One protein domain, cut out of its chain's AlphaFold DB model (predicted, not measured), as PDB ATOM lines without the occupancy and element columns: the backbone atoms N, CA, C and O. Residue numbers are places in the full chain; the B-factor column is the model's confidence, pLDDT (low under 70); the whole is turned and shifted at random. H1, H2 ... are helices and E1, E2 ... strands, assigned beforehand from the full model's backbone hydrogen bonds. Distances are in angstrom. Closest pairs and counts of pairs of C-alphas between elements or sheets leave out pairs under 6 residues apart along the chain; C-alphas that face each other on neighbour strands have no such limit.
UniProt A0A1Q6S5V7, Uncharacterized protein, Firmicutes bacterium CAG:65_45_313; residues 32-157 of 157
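AT A GLANCE: This is residues 32 to 157 of the 157 residues of an uncharacterized protein of Firmicutes bacterium CAG:65_45_313 (UniProt A0A1Q6S5V7). Eight antiparallel strands, E1 to E8, ring an axis as a closed barrel, and two helices, H1 and H2, stand together as a pair at one end of it. H2 meets the barrel with its last residues, 95 to 99, and the helices come between E3 and E4 along the chain. The printed part has 126 residues, with two named helices and eight named strands that follow along the chain as E1 E2 E3 H1 H2 E4 E5 E6 E7 E8, and round the ring the strands run from E1 to E8 in that same order and back to E1. The class is mixed, helices and strands. The whole is compact, with a radius of gyration of the C-alphas of 14.6 A, and spans 43 by 37 by 31 A.

HOW THE PARTS SIT: Look first at the barrel, made of E1 at residues 39 to 43, E2 at 52 to 55, E3 at 59 to 62, E4 at 103 to 110, E5 at 116 to 122, E6 at 136 to 143, E7 at 146 to 149 and E8 at 152 to 156. Two meanders, in which each strand is the antiparallel neighbour of the one before, make it: E1 E2 E3 and E4 E5 E6 E7 E8. In the first, find N 41 and O 53 of the hairpin E1 and E2 at 2.8 A, and N 54 and O 61 of the hairpin E2 and E3 at 2.8 A. In the second, look at N 118 and O 108 of E5 and E4 at 2.8 A, N 119 and O 139 of E5 and E6 at 2.9 A, N 148 and O 140 of E7 and E6 at 2.8 A, and N 154 and O 147 of E8 and E7 at 2.7 A. The ring is closed where N 42 and O 155 of E1 and E8 stand 2.9 A apart. E3 and E4 are neighbours over a short stretch, with N 60 and O 103 at 3.1 A; the pairing of E4 is staggered, with E3 over residues 103 to 104 and with E5 over 105 to 110. Now turn to H2, residues 85 to 99, which is on the barrel and outside it, at a height of 14.3 A over the sheet. It lies over E6, and only just not over E5, on which 2 of its 15 C-alphas fall. Its line rises 53 degrees, and it stands up from the sheet. Its closest C-alphas to E6 are those of Gly 98 and Val 137, 6.3 A apart. H1, residues 65 to 77, touches H2, with the C-alphas of Leu 72 and Val 92 the closest at 5.9 A. They run opposite ways at a steep tilt of 48 degrees. H1 is only just not on the barrel, with 4 pairs of C-alphas within 10 A. In both helices every O i to N i+4 pair is within hydrogen-bond range.

IN THESE COORDINATES: Find C-alpha 39 at (81.241, -12.549, -244.919), where E1 begins; E1 runs 13.3 A to C-alpha 43. E2, residues 52 to 55, and E3, residues 59 to 62, are shorter. H1 runs 17.8 A over residues 65 to 77. H2 begins at C-alpha 85, (74.302, -11.800, -210.281), and runs 20.5 A to C-alpha 99. E4, residues 103 to 110, and E6, residues 136 to 143, are each 21.3 A long, and E5, residues 116 to 122, is 18.8 A. E7, residues 146 to 149, is followed by E8, 13.4 A long, which ends at C-alpha 156, (78.140, -18.605, -243.396).

THE WHOLE: The two C-alphas farthest apart are those of Asn 32 and Glu 85, at 43.4 A. The printed part has no cut and ends at Val 157, the chain's last residue. The link from E5 to E6, residues 123 to 135, is long. The mean pLDDT of the printed part is 78.7, and residues 32 to 33, 80 to 83, 110 to 115 and 122 to 137 are under 70.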
ATOM      1  N   ASN A  32      99.659 -25.017-242.818       65.81
ATOM      2  CA  ASN A  32      98.787 -24.443-243.833       65.81
ATOM      3  C   ASN A  32      97.810 -23.491-243.141       65.81
ATOM      4  O   ASN A  32      97.071 -23.904-242.247       65.81
ATOM      5  N   GLN A  33      97.826 -22.221-243.536       68.50
ATOM      6  CA  GLN A  33      96.810 -21.285-243.080       68.50
ATOM      7  C   GLN A  33      95.446 -21.734-243.625       68.50
ATOM      8  O   GLN A  33      95.369 -22.197-244.769       68.50
ATOM      9  N   PRO A  34      94.373 -21.627-242.830       74.00
ATOM     10  CA  PRO A  34      93.038 -21.941-243.303       74.00
ATOM     11  C   PRO A  34      92.623 -20.967-244.410       74.00
ATOM     12  O   PRO A  34      92.954 -19.781-244.375       74.00
ATOM     13  N   ASN A  35      91.853 -21.460-245.380       80.69
ATOM     14  CA  ASN A  35      91.247 -20.606-246.395       80.69
ATOM     15  C   ASN A  35      90.015 -19.894-245.813       80.69
ATOM     16  O   ASN A  35      88.915 -20.440-245.825       80.69
ATOM     17  N   LEU A  36      90.208 -18.692-245.269       79.69
ATOM     18  CA  LEU A  36      89.124 -17.913-244.678       79.69
ATOM     19  C   LEU A  36      88.168 -17.395-245.754       79.69
ATOM     20  O   LEU A  36      88.579 -16.768-246.730       79.69
ATOM     21  N   LYS A  37      86.867 -17.586-245.527       89.69
ATOM     22  CA  LYS A  37      85.826 -16.973-246.347       89.69
ATOM     23  C   LYS A  37      85.303 -15.715-245.660       89.69
ATOM     24  O   LYS A  37      84.793 -15.778-244.545       89.69
ATOM     25  N   TYR A  38      85.423 -14.569-246.313       90.38
ATOM     26  CA  TYR A  38      84.882 -13.318-245.780       90.38
ATOM     27  C   TYR A  38      83.360 -13.280-245.918       90.38
ATOM     28  O   TYR A  38      82.802 -13.784-246.897       90.38
ATOM     29  N   GLY A  39      82.691 -12.672-244.945       93.31
ATOM     30  CA  GLY A  39      81.241 -12.549-244.919       93.31
ATOM     31  C   GLY A  39      80.659 -12.617-243.515       93.31
ATOM     32  O   GLY A  39      81.377 -12.604-242.515       93.31
ATOM     33  N   ARG A  40      79.328 -12.674-243.471       94.25
ATOM     34  CA  ARG A  40      78.545 -12.710-242.241       94.25
ATOM     35  C   ARG A  40      78.158 -14.137-241.882       94.25
ATOM     36  O   ARG A  40      77.388 -14.771-242.596       94.25
ATOM     37  N   TYR A  41      78.645 -14.609-240.748       94.62
ATOM     38  CA  TYR A  41      78.331 -15.918-240.198       94.62
ATOM     39  C   TYR A  41      77.233 -15.771-239.152       94.62
ATOM     40  O   TYR A  41      77.351 -14.941-238.259       94.62
ATOM     41  N   TYR A  42      76.177 -16.569-239.230       95.06
ATOM     42  CA  TYR A  42      75.043 -16.498-238.307       95.06
ATOM     43  C   TYR A  42      75.083 -17.644-237.307       95.06
ATOM     44  O   TYR A  42      75.511 -18.746-237.659       95.06
ATOM     45  N   LEU A  43      74.608 -17.410-236.081       94.12
ATOM     46  CA  LEU A  43      74.509 -18.455-235.059       94.12
ATOM     47  C   LEU A  43      73.708 -19.648-235.605       94.12
ATOM     48  O   LEU A  43      72.546 -19.506-235.982       94.12
ATOM     49  N   ASN A  44      74.342 -20.819-235.676       94.38
ATOM     50  CA  ASN A  44      73.810 -22.045-236.280       94.38
ATOM     51  C   ASN A  44      73.259 -21.870-237.715       94.38
ATOM     52  O   ASN A  44      72.416 -22.649-238.155       94.38
ATOM     53  N   GLY A  45      73.699 -20.839-238.444       94.75
ATOM     54  CA  GLY A  45      73.176 -20.489-239.768       94.75
ATOM     55  C   GLY A  45      71.767 -19.880-239.760       94.75
ATOM     56  O   GLY A  45      71.159 -19.741-240.819       94.75
ATOM     57  N   ASP A  46      71.215 -19.510-238.602       94.19
ATOM     58  CA  ASP A  46      69.894 -18.888-238.532       94.19
ATOM     59  C   ASP A  46      69.989 -17.370-238.694       94.19
ATOM     60  O   ASP A  46      70.310 -16.637-237.756       94.19
ATOM     61  N   VAL A  47      69.645 -16.877-239.883       91.25
ATOM     62  CA  VAL A  47      69.604 -15.439-240.195       91.25
ATOM     63  C   VAL A  47      68.626 -14.675-239.288       91.25
ATOM     64  O   VAL A  47      68.813 -13.482-239.041       91.25
ATOM     65  N   ASN A  48      67.605 -15.345-238.742       91.38
ATOM     66  CA  ASN A  48      66.620 -14.725-237.855       91.38
ATOM     67  C   ASN A  48      67.098 -14.609-236.405       91.38
ATOM     68  O   ASN A  48      66.491 -13.856-235.645       91.38
ATOM     69  N   SER A  49      68.184 -15.297-236.033       85.81
ATOM     70  CA  SER A  49      68.791 -15.176-234.703       85.81
ATOM     71  C   SER A  49      69.332 -13.773-234.435       85.81
ATOM     72  O   SER A  49      69.516 -13.411-233.280       85.81
ATOM     73  N   LYS A  50      69.602 -12.994-235.497       87.19
ATOM     74  CA  LYS A  50      70.210 -11.649-235.480       87.19
ATOM     75  C   LYS A  50      71.590 -11.559-234.807       87.19
ATOM     76  O   LYS A  50      72.228 -10.514-234.916       87.19
ATOM     77  N   LEU A  51      72.080 -12.638-234.198       92.69
ATOM     78  CA  LEU A  51      73.443 -12.786-233.714       92.69
ATOM     79  C   LEU A  51      74.333 -13.294-234.850       92.69
ATOM     80  O   LEU A  51      74.064 -14.328-235.470       92.69
ATOM     81  N   TYR A  52      75.404 -12.562-235.127       93.19
ATOM     82  CA  TYR A  52      76.294 -12.856-236.243       93.19
ATOM     83  C   TYR A  52      77.748 -12.529-235.922       93.19
ATOM     84  O   TYR A  52      78.028 -11.813-234.971       93.19
ATOM     85  N   ILE A  53      78.659 -13.007-236.760       92.25
ATOM     86  CA  ILE A  53      80.064 -12.614-236.809       92.25
ATOM     87  C   ILE A  53      80.331 -12.109-238.221       92.25
ATOM     88  O   ILE A  53      80.198 -12.861-239.185       92.25
ATOM     89  N   ASP A  54      80.694 -10.839-238.354       91.06
ATOM     90  CA  ASP A  54      81.210 -10.305-239.609       91.06
ATOM     91  C   ASP A  54      82.720 -10.497-239.634       91.06
ATOM     92  O   ASP A  54      83.428  -9.963-238.781       91.06
ATOM     93  N   LEU A  55      83.199 -11.248-240.625       89.75
ATOM     94  CA  LEU A  55      84.616 -11.442-240.900       89.75
ATOM     95  C   LEU A  55      84.970 -10.777-242.231       89.75
ATOM     96  O   LEU A  55      84.450 -11.160-243.281       89.75
ATOM     97  N   ASP A  56      85.875  -9.804-242.194       88.12
ATOM     98  CA  ASP A  56      86.474  -9.197-243.384       88.12
ATOM     99  C   ASP A  56      87.978  -9.537-243.480       88.12
ATOM    100  O   ASP A  56      88.480 -10.396-242.754       88.12
ATOM    101  N   GLU A  57      88.706  -8.927-244.418       83.25
ATOM    102  CA  GLU A  57      90.141  -9.185-244.633       83.25
ATOM    103  C   GLU A  57      91.031  -8.876-243.424       83.25
ATOM    104  O   GLU A  57      92.122  -9.426-243.306       83.25
ATOM    105  N   ASN A  58      90.582  -7.990-242.539       77.44
ATOM    106  CA  ASN A  58      91.397  -7.448-241.464       77.44
ATOM    107  C   ASN A  58      90.682  -7.465-240.116       77.44
ATOM    108  O   ASN A  58      91.355  -7.416-239.092       77.44
ATOM    109  N   TYR A  59      89.355  -7.512-240.097       80.25
ATOM    110  CA  TYR A  59      88.534  -7.280-238.925       80.25
ATOM    111  C   TYR A  59      87.502  -8.375-238.689       80.25
ATOM    112  O   TYR A  59      86.976  -8.989-239.619       80.25
ATOM    113  N   ILE A  60      87.185  -8.549-237.412       83.94
ATOM    114  CA  ILE A  60      86.064  -9.343-236.933       83.94
ATOM    115  C   ILE A  60      85.183  -8.469-236.037       83.94
ATOM    116  O   ILE A  60      85.690  -7.596-235.326       83.94
ATOM    117  N   VAL A  61      83.868  -8.655-236.102       85.69
ATOM    118  CA  VAL A  61      82.912  -8.040-235.171       85.69
ATOM    119  C   VAL A  61      81.743  -8.986-234.934       85.69
ATOM    120  O   VAL A  61      81.202  -9.542-235.889       85.69
ATOM    121  N   MET A  62      81.350  -9.174-233.673       88.06
ATOM    122  CA  MET A  62      80.216 -10.019-233.315       88.06
ATOM    123  C   MET A  62      78.982  -9.186-232.962       88.06
ATOM    124  O   MET A  62      78.984  -8.438-231.991       88.06
ATOM    125  N   GLY A  63      77.912  -9.392-233.729       82.06
ATOM    126  CA  GLY A  63      76.545  -8.989-233.419       82.06
ATOM    127  C   GLY A  63      76.309  -7.487-233.271       82.06
ATOM    128  O   GLY A  63      77.196  -6.652-233.432       82.06
ATOM    129  N   ASN A  64      75.056  -7.142-232.973       76.19
ATOM    130  CA  ASN A  64      74.740  -5.877-232.318       76.19
ATOM    131  C   ASN A  64      74.801  -6.084-230.792       76.19
ATOM    132  O   ASN A  64      74.728  -7.218-230.318       76.19
ATOM    133  N   GLU A  65      74.930  -4.997-230.031       79.94
ATOM    134  CA  GLU A  65      75.101  -5.067-228.572       79.94
ATOM    135  C   GLU A  65      73.946  -5.800-227.863       79.94
ATOM    136  O   GLU A  65      74.188  -6.539-226.916       79.94
ATOM    137  N   GLU A  66      72.706  -5.650-228.341       88.31
ATOM    138  CA  GLU A  66      71.510  -6.249-227.730       88.31
ATOM    139  C   GLU A  66      71.522  -7.784-227.807       88.31
ATOM    140  O   GLU A  66      71.411  -8.463-226.785       88.31
ATOM    141  N   GLU A  67      71.694  -8.343-229.007       89.88
ATOM    142  CA  GLU A  67      71.694  -9.795-229.212       89.88
ATOM    143  C   GLU A  67      72.962 -10.434-228.629       89.88
ATOM    144  O   GLU A  67      72.903 -11.532-228.074       89.88
ATOM    145  N   LEU A  68      74.106  -9.739-228.710       89.81
ATOM    146  CA  LEU A  68      75.355 -10.195-228.097       89.81
ATOM    147  C   LEU A  68      75.225 -10.269-226.576       89.81
ATOM    148  O   LEU A  68      75.609 -11.276-225.984       89.81
ATOM    149  N   ARG A  69      74.664  -9.232-225.947       91.19
ATOM    150  CA  ARG A  69      74.414  -9.221-224.506       91.19
ATOM    151  C   ARG A  69      73.549 -10.405-224.118       91.19
ATOM    152  O   ARG A  69      73.987 -11.206-223.306       91.19
ATOM    153  N   LYS A  70      72.388 -10.580-224.754       90.06
ATOM    154  CA  LYS A  70      71.494 -11.712-224.476       90.06
ATOM    155  C   LYS A  70      72.210 -13.063-224.602       90.06
ATOM    156  O   LYS A  70      72.032 -13.940-223.763       90.06
ATOM    157  N   PHE A  71      73.038 -13.228-225.629       89.62
ATOM    158  CA  PHE A  71      73.824 -14.443-225.819       89.62
ATOM    159  C   PHE A  71      74.829 -14.690-224.681       89.62
ATOM    160  O   PHE A  71      74.909 -15.804-224.166       89.62
ATOM    161  N   LEU A  72      75.580 -13.665-224.275       88.69
ATOM    162  CA  LEU A  72      76.551 -13.752-223.177       88.69
ATOM    163  C   LEU A  72      75.864 -13.974-221.829       88.69
ATOM    164  O   LEU A  72      76.350 -14.734-221.002       88.69
ATOM    165  N   GLU A  73      74.704 -13.361-221.642       88.19
ATOM    166  CA  GLU A  73      73.831 -13.551-220.494       88.19
ATOM    167  C   GLU A  73      73.360 -15.018-220.370       88.19
ATOM    168  O   GLU A  73      73.499 -15.670-219.331       88.19
ATOM    169  N   GLU A  74      72.876 -15.606-221.463       87.19
ATOM    170  CA  GLU A  74      72.515 -17.028-221.514       87.19
ATOM    171  C   GLU A  74      73.732 -17.948-221.313       87.19
ATOM    172  O   GLU A  74      73.631 -18.972-220.638       87.19
ATOM    173  N   TYR A  75      74.894 -17.585-221.862       85.12
ATOM    174  CA  TYR A  75      76.124 -18.364-221.724       85.12
ATOM    175  C   TYR A  75      76.666 -18.350-220.288       85.12
ATOM    176  O   TYR A  75      76.888 -19.409-219.702       85.12
ATOM    177  N   CYS A  76      76.842 -17.170-219.692       81.00
ATOM    178  CA  CYS A  76      77.385 -17.022-218.343       81.00
ATOM    179  C   CYS A  76      76.445 -17.597-217.279       81.00
ATOM    180  O   CYS A  76      76.920 -18.195-216.320       81.00
ATOM    181  N   SER A  77      75.123 -17.480-217.452       77.06
ATOM    182  CA  SER A  77      74.154 -18.090-216.525       77.06
ATOM    183  C   SER A  77      74.147 -19.622-216.559       77.06
ATOM    184  O   SER A  77      73.701 -20.249-215.600       77.06
ATOM    185  N   ALA A  78      74.654 -20.236-217.632       79.31
ATOM    186  CA  ALA A  78      74.798 -21.684-217.748       79.31
ATOM    187  C   ALA A  78      76.094 -22.228-217.111       79.31
ATOM    188  O   ALA A  78      76.274 -23.446-217.058       79.31
ATOM    189  N   ILE A  79      76.993 -21.355-216.642       75.44
ATOM    190  CA  ILE A  79      78.282 -21.720-216.042       75.44
ATOM    191  C   ILE A  79      78.209 -21.525-214.522       75.44
ATOM    192  O   ILE A  79      78.044 -20.406-214.038       75.44
ATOM    193  N   ASP A  80      78.399 -22.611-213.767       66.38
ATOM    194  CA  ASP A  80      78.311 -22.616-212.294       66.38
ATOM    195  C   ASP A  80      79.310 -21.657-211.606       66.38
ATOM    196  O   ASP A  80      79.045 -21.175-210.502       66.38
ATOM    197  N   ASP A  81      80.438 -21.332-212.250       65.81
ATOM    198  CA  ASP A  81      81.483 -20.456-211.695       65.81
ATOM    199  C   ASP A  81      81.075 -18.968-211.608       65.81
ATOM    200  O   ASP A  81      81.671 -18.217-210.833       65.81
ATOM    201  N   TYR A  82      80.017 -18.529-212.305       64.12
ATOM    202  CA  TYR A  82      79.477 -17.158-212.223       64.12
ATOM    203  C   TYR A  82      78.274 -17.065-211.268       64.12
ATOM    204  O   TYR A  82      77.246 -16.463-211.569       64.12
ATOM    205  N   SER A  83      78.401 -17.683-210.092       63.28
ATOM    206  CA  SER A  83      77.295 -17.963-209.155       63.28
ATOM    207  C   SER A  83      76.603 -16.753-208.496       63.28
ATOM    208  O   SER A  83      75.619 -16.942-207.775       63.28
ATOM    209  N   THR A  84      77.062 -15.515-208.720       73.81
ATOM    210  CA  THR A  84      76.377 -14.301-208.234       73.81
ATOM    211  C   THR A  84      75.982 -13.386-209.389       73.81
ATOM    212  O   THR A  84      76.719 -13.229-210.358       73.81
ATOM    213  N   GLU A  85      74.818 -12.738-209.269       74.12
ATOM    214  CA  GLU A  85      74.302 -11.800-210.281       74.12
ATOM    215  C   GLU A  85      75.278 -10.642-210.569       74.12
ATOM    216  O   GLU A  85      75.327 -10.131-211.685       74.12
ATOM    217  N   GLU A  86      76.065 -10.242-209.569       78.25
ATOM    218  CA  GLU A  86      77.081  -9.193-209.685       78.25
ATOM    219  C   GLU A  86      78.270  -9.654-210.541       78.25
ATOM    220  O   GLU A  86      78.573  -9.009-211.544       78.25
ATOM    221  N   LEU A  87      78.853 -10.823-210.238       73.88
ATOM    222  CA  LEU A  87      79.938 -11.411-211.036       73.88
ATOM    223  C   LEU A  87      79.489 -11.668-212.472       73.88
ATOM    224  O   LEU A  87      80.209 -11.368-213.418       73.88
ATOM    225  N   TYR A  88      78.281 -12.190-212.641       77.62
ATOM    226  CA  TYR A  88      77.684 -12.418-213.945       77.62
ATOM    227  C   TYR A  88      77.614 -11.134-214.790       77.62
ATOM    228  O   TYR A  88      78.079 -11.131-215.929       77.62
ATOM    229  N   LYS A  89      77.091 -10.029-214.240       80.69
ATOM    230  CA  LYS A  89      76.980  -8.760-214.980       80.69
ATOM    231  C   LYS A  89      78.346  -8.184-215.324       80.69
ATOM    232  O   LYS A  89      78.538  -7.754-216.455       80.69
ATOM    233  N   GLU A  90      79.291  -8.208-214.386       82.56
ATOM    234  CA  GLU A  90      80.659  -7.740-214.636       82.56
ATOM    235  C   GLU A  90      81.325  -8.521-215.778       82.56
ATOM    236  O   GLU A  90      81.890  -7.915-216.689       82.56
ATOM    237  N   ASN A  91      81.181  -9.850-215.792       80.94
ATOM    238  CA  ASN A  91      81.728 -10.697-216.855       80.94
ATOM    239  C   ASN A  91      81.029 -10.473-218.204       80.94
ATOM    240  O   ASN A  91      81.694 -10.485-219.239       80.94
ATOM    241  N   VAL A  92      79.712 -10.238-218.217       85.31
ATOM    242  CA  VAL A  92      78.980  -9.897-219.448       85.31
ATOM    243  C   VAL A  92      79.478  -8.569-220.021       85.31
ATOM    244  O   VAL A  92      79.716  -8.494-221.222       85.31
ATOM    245  N   GLU A  93      79.695  -7.541-219.195       84.56
ATOM    246  CA  GLU A  93      80.253  -6.265-219.672       84.56
ATOM    247  C   GLU A  93      81.679  -6.423-220.215       84.56
ATOM    248  O   GLU A  93      82.008  -5.893-221.280       84.56
ATOM    249  N   GLU A  94      82.538  -7.171-219.517       80.06
ATOM    250  CA  GLU A  94      83.897  -7.459-219.988       80.06
ATOM    251  C   GLU A  94      83.871  -8.212-221.327       80.06
ATOM    252  O   GLU A  94      84.565  -7.837-222.276       80.06
ATOM    253  N   ALA A  95      83.000  -9.214-221.449       80.81
ATOM    254  CA  ALA A  95      82.832  -9.973-222.676       80.81
ATOM    255  C   ALA A  95      82.255  -9.117-223.815       80.81
ATOM    256  O   ALA A  95      82.740  -9.215-224.938       80.81
ATOM    257  N   ILE A  96      81.295  -8.220-223.576       84.00
ATOM    258  CA  ILE A  96      80.783  -7.313-224.622       84.00
ATOM    259  C   ILE A  96      81.913  -6.454-225.197       84.00
ATOM    260  O   ILE A  96      82.017  -6.320-226.419       84.00
ATOM    261  N   ASN A  97      82.804  -5.945-224.343       77.81
ATOM    262  CA  ASN A  97      83.980  -5.194-224.788       77.81
ATOM    263  C   ASN A  97      84.952  -6.052-225.619       77.81
ATOM    264  O   ASN A  97      85.618  -5.533-226.513       77.81
ATOM    265  N   GLY A  98      85.021  -7.360-225.357       76.12
ATOM    266  CA  GLY A  98      85.840  -8.298-226.123       76.12
ATOM    267  C   GLY A  98      85.214  -8.745-227.453       76.12
ATOM    268  O   GLY A  98      85.879  -8.762-228.483       76.12
ATOM    269  N   TYR A  99      83.938  -9.129-227.459       80.25
ATOM    270  CA  TYR A  99      83.284  -9.753-228.617       80.25
ATOM    271  C   TYR A  99      82.618  -8.728-229.553       80.25
ATOM    272  O   TYR A  99      82.601  -8.918-230.770       80.25
ATOM    273  N   GLY A 100      82.093  -7.625-229.013       78.56
ATOM    274  CA  GLY A 100      81.278  -6.657-229.759       78.56
ATOM    275  C   GLY A 100      82.060  -5.576-230.509       78.56
ATOM    276  O   GLY A 100      81.474  -4.796-231.259       78.56
ATOM    277  N   VAL A 101      83.380  -5.490-230.323       77.06
ATOM    278  CA  VAL A 101      84.195  -4.402-230.882       77.06
ATOM    279  C   VAL A 101      84.811  -4.813-232.216       77.06
ATOM    280  O   VAL A 101      85.519  -5.815-232.304       77.06
ATOM    281  N   LYS A 102      84.601  -3.992-233.257       78.81
ATOM    282  CA  LYS A 102      85.286  -4.159-234.545       78.81
ATOM    283  C   LYS A 102      86.788  -3.991-234.362       78.81
ATOM    284  O   LYS A 102      87.261  -2.882-234.115       78.81
ATOM    285  N   SER A 103      87.527  -5.068-234.604       73.19
ATOM    286  CA  SER A 103      88.944  -5.095-234.271       73.19
ATOM    287  C   SER A 103      89.785  -5.919-235.216       73.19
ATOM    288  O   SER A 103      89.291  -6.862-235.831       73.19
ATOM    289  N   LYS A 104      91.063  -5.540-235.338       76.56
ATOM    290  CA  LYS A 104      91.993  -6.235-236.221       76.56
ATOM    291  C   LYS A 104      92.303  -7.622-235.658       76.56
ATOM    292  O   LYS A 104      92.678  -7.718-234.491       76.56
ATOM    293  N   TYR A 105      92.176  -8.668-236.470       77.06
ATOM    294  CA  TYR A 105      92.515 -10.027-236.047       77.06
ATOM    295  C   TYR A 105      93.862 -10.486-236.603       77.06
ATOM    296  O   TYR A 105      94.336 -10.006-237.634       77.06
ATOM    297  N   ASN A 106      94.462 -11.451-235.908       74.44
ATOM    298  CA  ASN A 106      95.582 -12.243-236.397       74.44
ATOM    299  C   ASN A 106      95.201 -13.726-236.374       74.44
ATOM    300  O   ASN A 106      94.351 -14.161-235.595       74.44
ATOM    301  N   TYR A 107      95.838 -14.504-237.241       73.81
ATOM    302  CA  TYR A 107      95.642 -15.944-237.327       73.81
ATOM    303  C   TYR A 107      96.802 -16.680-236.643       73.81
ATOM    304  O   TYR A 107      97.962 -16.341-236.880       73.81
ATOM    305  N   MET A 108      96.502 -17.706-235.843       72.94
ATOM    306  CA  MET A 108      97.506 -18.602-235.275       72.94
ATOM    307  C   MET A 108      97.078 -20.069-235.322       72.94
ATOM    308  O   MET A 108      95.896 -20.402-235.299       72.94
ATOM    309  N   THR A 109      98.060 -20.963-235.326       71.81
ATOM    310  CA  THR A 109      97.834 -22.408-235.271       71.81
ATOM    311  C   THR A 109      98.268 -22.947-233.913       71.81
ATOM    312  O   THR A 109      99.415 -22.741-233.524       71.81
ATOM    313  N   ILE A 110      97.392 -23.668-233.211       69.38
ATOM    314  CA  ILE A 110      97.700 -24.319-231.929       69.38
ATOM    315  C   ILE A 110      97.684 -25.842-232.125       69.38
ATOM    316  O   ILE A 110      96.795 -26.378-232.785       69.38
ATOM    317  N   ASN A 111      98.662 -26.556-231.557       61.41
ATOM    318  CA  ASN A 111      98.794 -28.010-231.708       61.41
ATOM    319  C   ASN A 111      98.665 -28.769-230.368       61.41
ATOM    320  O   ASN A 111      99.674 -29.005-229.703       61.41
ATOM    321  N   PRO A 112      97.449 -29.193-229.980       52.31
ATOM    322  CA  PRO A 112      97.231 -30.120-228.866       52.31
ATOM    323  C   PRO A 112      97.104 -31.609-229.276       52.31
ATOM    324  O   PRO A 112      96.666 -32.423-228.466       52.31
ATOM    325  N   GLY A 113      97.481 -32.000-230.506       55.72
ATOM    326  CA  GLY A 113      97.376 -33.383-231.026       55.72
ATOM    327  C   GLY A 113      96.567 -33.510-232.327       55.72
ATOM    328  O   GLY A 113      96.761 -34.450-233.097       55.72
ATOM    329  N   THR A 114      95.735 -32.511-232.609       62.75
ATOM    330  CA  THR A 114      95.135 -32.174-233.908       62.75
ATOM    331  C   THR A 114      95.382 -30.689-234.137       62.75
ATOM    332  O   THR A 114      95.343 -29.916-233.186       62.75
ATOM    333  N   ILE A 115      95.677 -30.280-235.369       62.59
ATOM    334  CA  ILE A 115      95.913 -28.869-235.691       62.59
ATOM    335  C   ILE A 115      94.601 -28.098-235.479       62.59
ATOM    336  O   ILE A 115      93.628 -28.371-236.175       62.59
ATOM    337  N   ILE A 116      94.579 -27.163-234.525       71.56
ATOM    338  CA  ILE A 116      93.461 -26.238-234.311       71.56
ATOM    339  C   ILE A 116      93.871 -24.872-234.859       71.56
ATOM    340  O   ILE A 116      94.894 -24.301-234.472       71.56
ATOM    341  N   HIS A 117      93.062 -24.357-235.774       74.56
ATOM    342  CA  HIS A 117      93.218 -23.042-236.374       74.56
ATOM    343  C   HIS A 117      92.465 -22.023-235.505       74.56
ATOM    344  O   HIS A 117      91.250 -22.124-235.349       74.56
ATOM    345  N   VAL A 118      93.170 -21.054-234.920       77.19
ATOM    346  CA  VAL A 118      92.587 -20.073-233.995       77.19
ATOM    347  C   VAL A 118      92.755 -18.666-234.552       77.19
ATOM    348  O   VAL A 118      93.847 -18.246-234.929       77.19
ATOM    349  N   ILE A 119      91.658 -17.922-234.595       77.88
ATOM    350  CA  ILE A 119      91.662 -16.493-234.888       77.88
ATOM    351  C   ILE A 119      91.671 -15.771-233.541       77.88
ATOM    352  O   ILE A 119      90.789 -15.996-232.709       77.88
ATOM    353  N   ILE A 120      92.687 -14.936-233.324       72.12
ATOM    354  CA  ILE A 120      92.874 -14.178-232.087       72.12
ATOM    355  C   ILE A 120      92.713 -12.693-232.351       72.12
ATOM    356  O   ILE A 120      93.215 -12.140-233.334       72.12
ATOM    357  N   PHE A 121      92.054 -12.054-231.399       70.50
ATOM    358  CA  PHE A 121      91.882 -10.619-231.322       70.50
ATOM    359  C   PHE A 121      92.622 -10.057-230.103       70.50
ATOM    360  O   PHE A 121      92.459 -10.590-229.015       70.50
ATOM    361  N   ASP A 122      93.390  -8.975-230.267       64.31
ATOM    362  CA  ASP A 122      93.952  -8.200-229.152       64.31
ATOM    363  C   ASP A 122      93.125  -6.919-228.946       64.31
ATOM    364  O   ASP A 122      93.166  -6.005-229.774       64.31
ATOM    365  N   TYR A 123      92.357  -6.857-227.854       57.12
ATOM    366  CA  TYR A 123      91.506  -5.705-227.519       57.12
ATOM    367  C   TYR A 123      92.265  -4.513-226.952       57.12
ATOM    368  O   TYR A 123      91.738  -3.400-226.948       57.12
ATOM    369  N   PHE A 124      93.497  -4.720-226.491       54.34
ATOM    370  CA  PHE A 124      94.288  -3.691-225.828       54.34
ATOM    371  C   PHE A 124      95.393  -3.110-226.709       54.34
ATOM    372  O   PHE A 124      95.889  -2.018-226.411       54.34
ATOM    373  N   LYS A 125      95.777  -3.780-227.802       53.75
ATOM    374  CA  LYS A 125      96.789  -3.271-228.734       53.75
ATOM    375  C   LYS A 125      96.269  -3.176-230.165       53.75
ATOM    376  O   LYS A 125      96.048  -4.161-230.860       53.75
ATOM    377  N   PHE A 126      96.247  -1.948-230.677       47.09
ATOM    378  CA  PHE A 126      96.291  -1.704-232.117       47.09
ATOM    379  C   PHE A 126      97.707  -2.022-232.631       47.09
ATOM    380  O   PHE A 126      98.589  -1.169-232.549       47.09
ATOM    381  N   GLY A 127      97.963  -3.226-233.149       51.31
ATOM    382  CA  GLY A 127      99.257  -3.532-233.773       51.31
ATOM    383  C   GLY A 127      99.771  -4.955-233.580       51.31
ATOM    384  O   GLY A 127      98.999  -5.904-233.513       51.31
ATOM    385  N   THR A 128     101.099  -5.088-233.605       47.84
ATOM    386  CA  THR A 128     101.853  -6.352-233.654       47.84
ATOM    387  C   THR A 128     101.521  -7.306-232.508       47.84
ATOM    388  O   THR A 128     101.572  -6.923-231.341       47.84
ATOM    389  N   PHE A 129     101.241  -8.551-232.896       54.44
ATOM    390  CA  PHE A 129     100.964  -9.711-232.053       54.44
ATOM    391  C   PHE A 129     102.179 -10.115-231.203       54.44
ATOM    392  O   PHE A 129     103.299 -10.161-231.713       54.44
ATOM    393  N   ASP A 130     101.938 -10.436-229.931       57.72
ATOM    394  CA  ASP A 130     102.892 -11.081-229.022       57.72
ATOM    395  C   ASP A 130     102.194 -12.274-228.355       57.72
ATOM    396  O   ASP A 130     101.256 -12.108-227.571       57.72
ATOM    397  N   GLU A 131     102.652 -13.480-228.690       53.66
ATOM    398  CA  GLU A 131     102.123 -14.755-228.187       53.66
ATOM    399  C   GLU A 131     102.213 -14.891-226.660       53.66
ATOM    400  O   GLU A 131     101.439 -15.630-226.055       53.66
ATOM    401  N   ASN A 132     103.119 -14.149-226.016       56.53
ATOM    402  CA  ASN A 132     103.302 -14.179-224.567       56.53
ATOM    403  C   ASN A 132     102.355 -13.219-223.837       56.53
ATOM    404  O   ASN A 132     102.274 -13.250-222.609       56.53
ATOM    405  N   THR A 133     101.648 -12.355-224.572       54.44
ATOM    406  CA  THR A 133     100.720 -11.364-224.014       54.44
ATOM    407  C   THR A 133      99.329 -11.477-224.621       54.44
ATOM    408  O   THR A 133      98.662 -10.455-224.755       54.44
ATOM    409  N   VAL A 134      98.896 -12.676-225.024       54.22
ATOM    410  CA  VAL A 134      97.558 -12.876-225.597       54.22
ATOM    411  C   VAL A 134      96.495 -12.496-224.566       54.22
ATOM    412  O   VAL A 134      96.098 -13.282-223.709       54.22
ATOM    413  N   THR A 135      96.022 -11.263-224.663       56.94
ATOM    414  CA  THR A 135      94.797 -10.777-224.047       56.94
ATOM    415  C   THR A 135      93.789 -10.719-225.174       56.94
ATOM    416  O   THR A 135      93.787  -9.765-225.951       56.94
ATOM    417  N   GLY A 136      92.984 -11.773-225.330       60.53
ATOM    418  CA  GLY A 136      92.137 -11.868-226.505       60.53
ATOM    419  C   GLY A 136      90.939 -12.786-226.424       60.53
ATOM    420  O   GLY A 136      90.827 -13.634-225.542       60.53
ATOM    421  N   VAL A 137      90.057 -12.600-227.401       69.50
ATOM    422  CA  VAL A 137      88.971 -13.525-227.706       69.50
ATOM    423  C   VAL A 137      89.455 -14.548-228.728       69.50
ATOM    424  O   VAL A 137      90.108 -14.187-229.712       69.50
ATOM    425  N   TYR A 138      89.090 -15.809-228.508       78.69
ATOM    426  CA  TYR A 138      89.433 -16.928-229.374       78.69
ATOM    427  C   TYR A 138      88.228 -17.356-230.206       78.69
ATOM    428  O   TYR A 138      87.165 -17.673-229.670       78.69
ATOM    429  N   TYR A 139      88.432 -17.424-231.514       84.62
ATOM    430  CA  TYR A 139      87.497 -18.032-232.447       84.62
ATOM    431  C   TYR A 139      88.183 -19.254-233.060       84.62
ATOM    432  O   TYR A 139      89.291 -19.151-233.587       84.62
ATOM    433  N   GLU A 140      87.543 -20.415-232.990       87.44
ATOM    434  CA  GLU A 140      88.046 -21.631-233.626       87.44
ATOM    435  C   GLU A 140      87.567 -21.656-235.079       87.44
ATOM    436  O   GLU A 140      86.364 -21.657-235.355       87.44
ATOM    437  N   TYR A 141      88.505 -21.689-236.022       86.56
ATOM    438  CA  TYR A 141      88.182 -21.990-237.407       86.56
ATOM    439  C   TYR A 141      88.051 -23.507-237.558       86.56
ATOM    440  O   TYR A 141      89.040 -24.236-237.460       86.56
ATOM    441  N   VAL A 142      86.821 -23.972-237.781       86.19
ATOM    442  CA  VAL A 142      86.504 -25.405-237.847       86.19
ATOM    443  C   VAL A 142      86.739 -25.928-239.262       86.19
ATOM    444  O   VAL A 142      87.502 -26.865-239.474       86.19
ATOM    445  N   GLU A 143      86.086 -25.304-240.239       87.62
ATOM    446  CA  GLU A 143      86.175 -25.628-241.663       87.62
ATOM    447  C   GLU A 143      85.682 -24.437-242.499       87.62
ATOM    448  O   GLU A 143      85.181 -23.446-241.959       87.62
ATOM    449  N   GLU A 144      85.812 -24.519-243.825       87.69
ATOM    450  CA  GLU A 144      85.344 -23.447-244.709       87.69
ATOM    451  C   GLU A 144      83.851 -23.170-244.490       87.69
ATOM    452  O   GLU A 144      83.006 -24.050-244.634       87.69
ATOM    453  N   GLY A 145      83.525 -21.923-244.134       92.19
ATOM    454  CA  GLY A 145      82.152 -21.508-243.848       92.19
ATOM    455  C   GLY A 145      81.669 -21.779-242.418       92.19
ATOM    456  O   GLY A 145      80.494 -21.525-242.150       92.19
ATOM    457  N   LYS A 146      82.540 -22.214-241.492       92.88
ATOM    458  CA  LYS A 146      82.185 -22.450-240.084       92.88
ATOM    459  C   LYS A 146      83.244 -21.943-239.098       92.88
ATOM    460  O   LYS A 146      84.400 -22.366-239.121       92.88
ATOM    461  N   ILE A 147      82.806 -21.096-238.169       91.31
ATOM    462  CA  ILE A 147      83.608 -20.560-237.060       91.31
ATOM    463  C   ILE A 147      82.913 -20.915-235.747       91.31
ATOM    464  O   ILE A 147      81.690 -20.847-235.672       91.31
ATOM    465  N   LYS A 148      83.660 -21.282-234.703       91.12
ATOM    466  CA  LYS A 148      83.110 -21.564-233.374       91.12
ATOM    467  C   LYS A 148      83.575 -20.539-232.343       91.12
ATOM    468  O   LYS A 148      84.745 -20.167-232.307       91.12
ATOM    469  N   VAL A 149      82.639 -20.112-231.498       87.00
ATOM    470  CA  VAL A 149      82.819 -19.114-230.436       87.00
ATOM    471  C   VAL A 149      82.052 -19.557-229.211       87.00
ATOM    472  O   VAL A 149      80.865 -19.845-229.334       87.00
ATOM    473  N   LEU A 150      82.701 -19.610-228.042       84.75
ATOM    474  CA  LEU A 150      82.053 -20.038-226.791       84.75
ATOM    475  C   LEU A 150      81.231 -21.332-226.983       84.75
ATOM    476  O   LEU A 150      80.064 -21.421-226.611       84.75
ATOM    477  N   GLU A 151      81.833 -22.312-227.665       86.88
ATOM    478  CA  GLU A 151      81.228 -23.606-228.020       86.88
ATOM    479  C   GLU A 151      80.029 -23.563-228.989       86.88
ATOM    480  O   GLU A 151      79.467 -24.607-229.326       86.88
ATOM    481  N   LYS A 152      79.646 -22.387-229.489       90.62
ATOM    482  CA  LYS A 152      78.588 -22.222-230.491       90.62
ATOM    483  C   LYS A 152      79.152 -22.062-231.888       90.62
ATOM    484  O   LYS A 152      80.135 -21.357-232.095       90.62
ATOM    485  N   GLU A 153      78.498 -22.691-232.857       94.62
ATOM    486  CA  GLU A 153      78.883 -22.603-234.261       94.62
ATOM    487  C   GLU A 153      78.182 -21.432-234.952       94.62
ATOM    488  O   GLU A 153      76.975 -21.229-234.819       94.62
ATOM    489  N   PHE A 154      78.950 -20.689-235.734       94.38
ATOM    490  CA  PHE A 154      78.499 -19.645-236.631       94.38
ATOM    491  C   PHE A 154      78.771 -20.104-238.058       94.38
ATOM    492  O   PHE A 154      79.893 -20.482-238.401       94.38
ATOM    493  N   ILE A 155      77.728 -20.093-238.883       95.75
ATOM    494  CA  ILE A 155      77.740 -20.667-240.228       95.75
ATOM    495  C   ILE A 155      77.490 -19.552-241.234       95.75
ATOM    496  O   ILE A 155      76.581 -18.738-241.066       95.75
ATOM    497  N   LEU A 156      78.312 -19.516-242.275       94.94
ATOM    498  CA  LEU A 156      78.140 -18.605-243.396       94.94
ATOM    499  C   LEU A 156      76.966 -19.072-244.268       94.94
ATOM    500  O   LEU A 156      76.974 -20.209-244.745       94.94
ATOM    501  N   VAL A 157      75.986 -18.191-244.481       90.00
ATOM    502  CA  VAL A 157      74.756 -18.452-245.256       90.00
ATOM    503  C   VAL A 157      74.740 -17.632-246.536       90.00
ATOM    504  O   VAL A 157      75.100 -16.435-246.467       90.00
TER     505      VAL A 157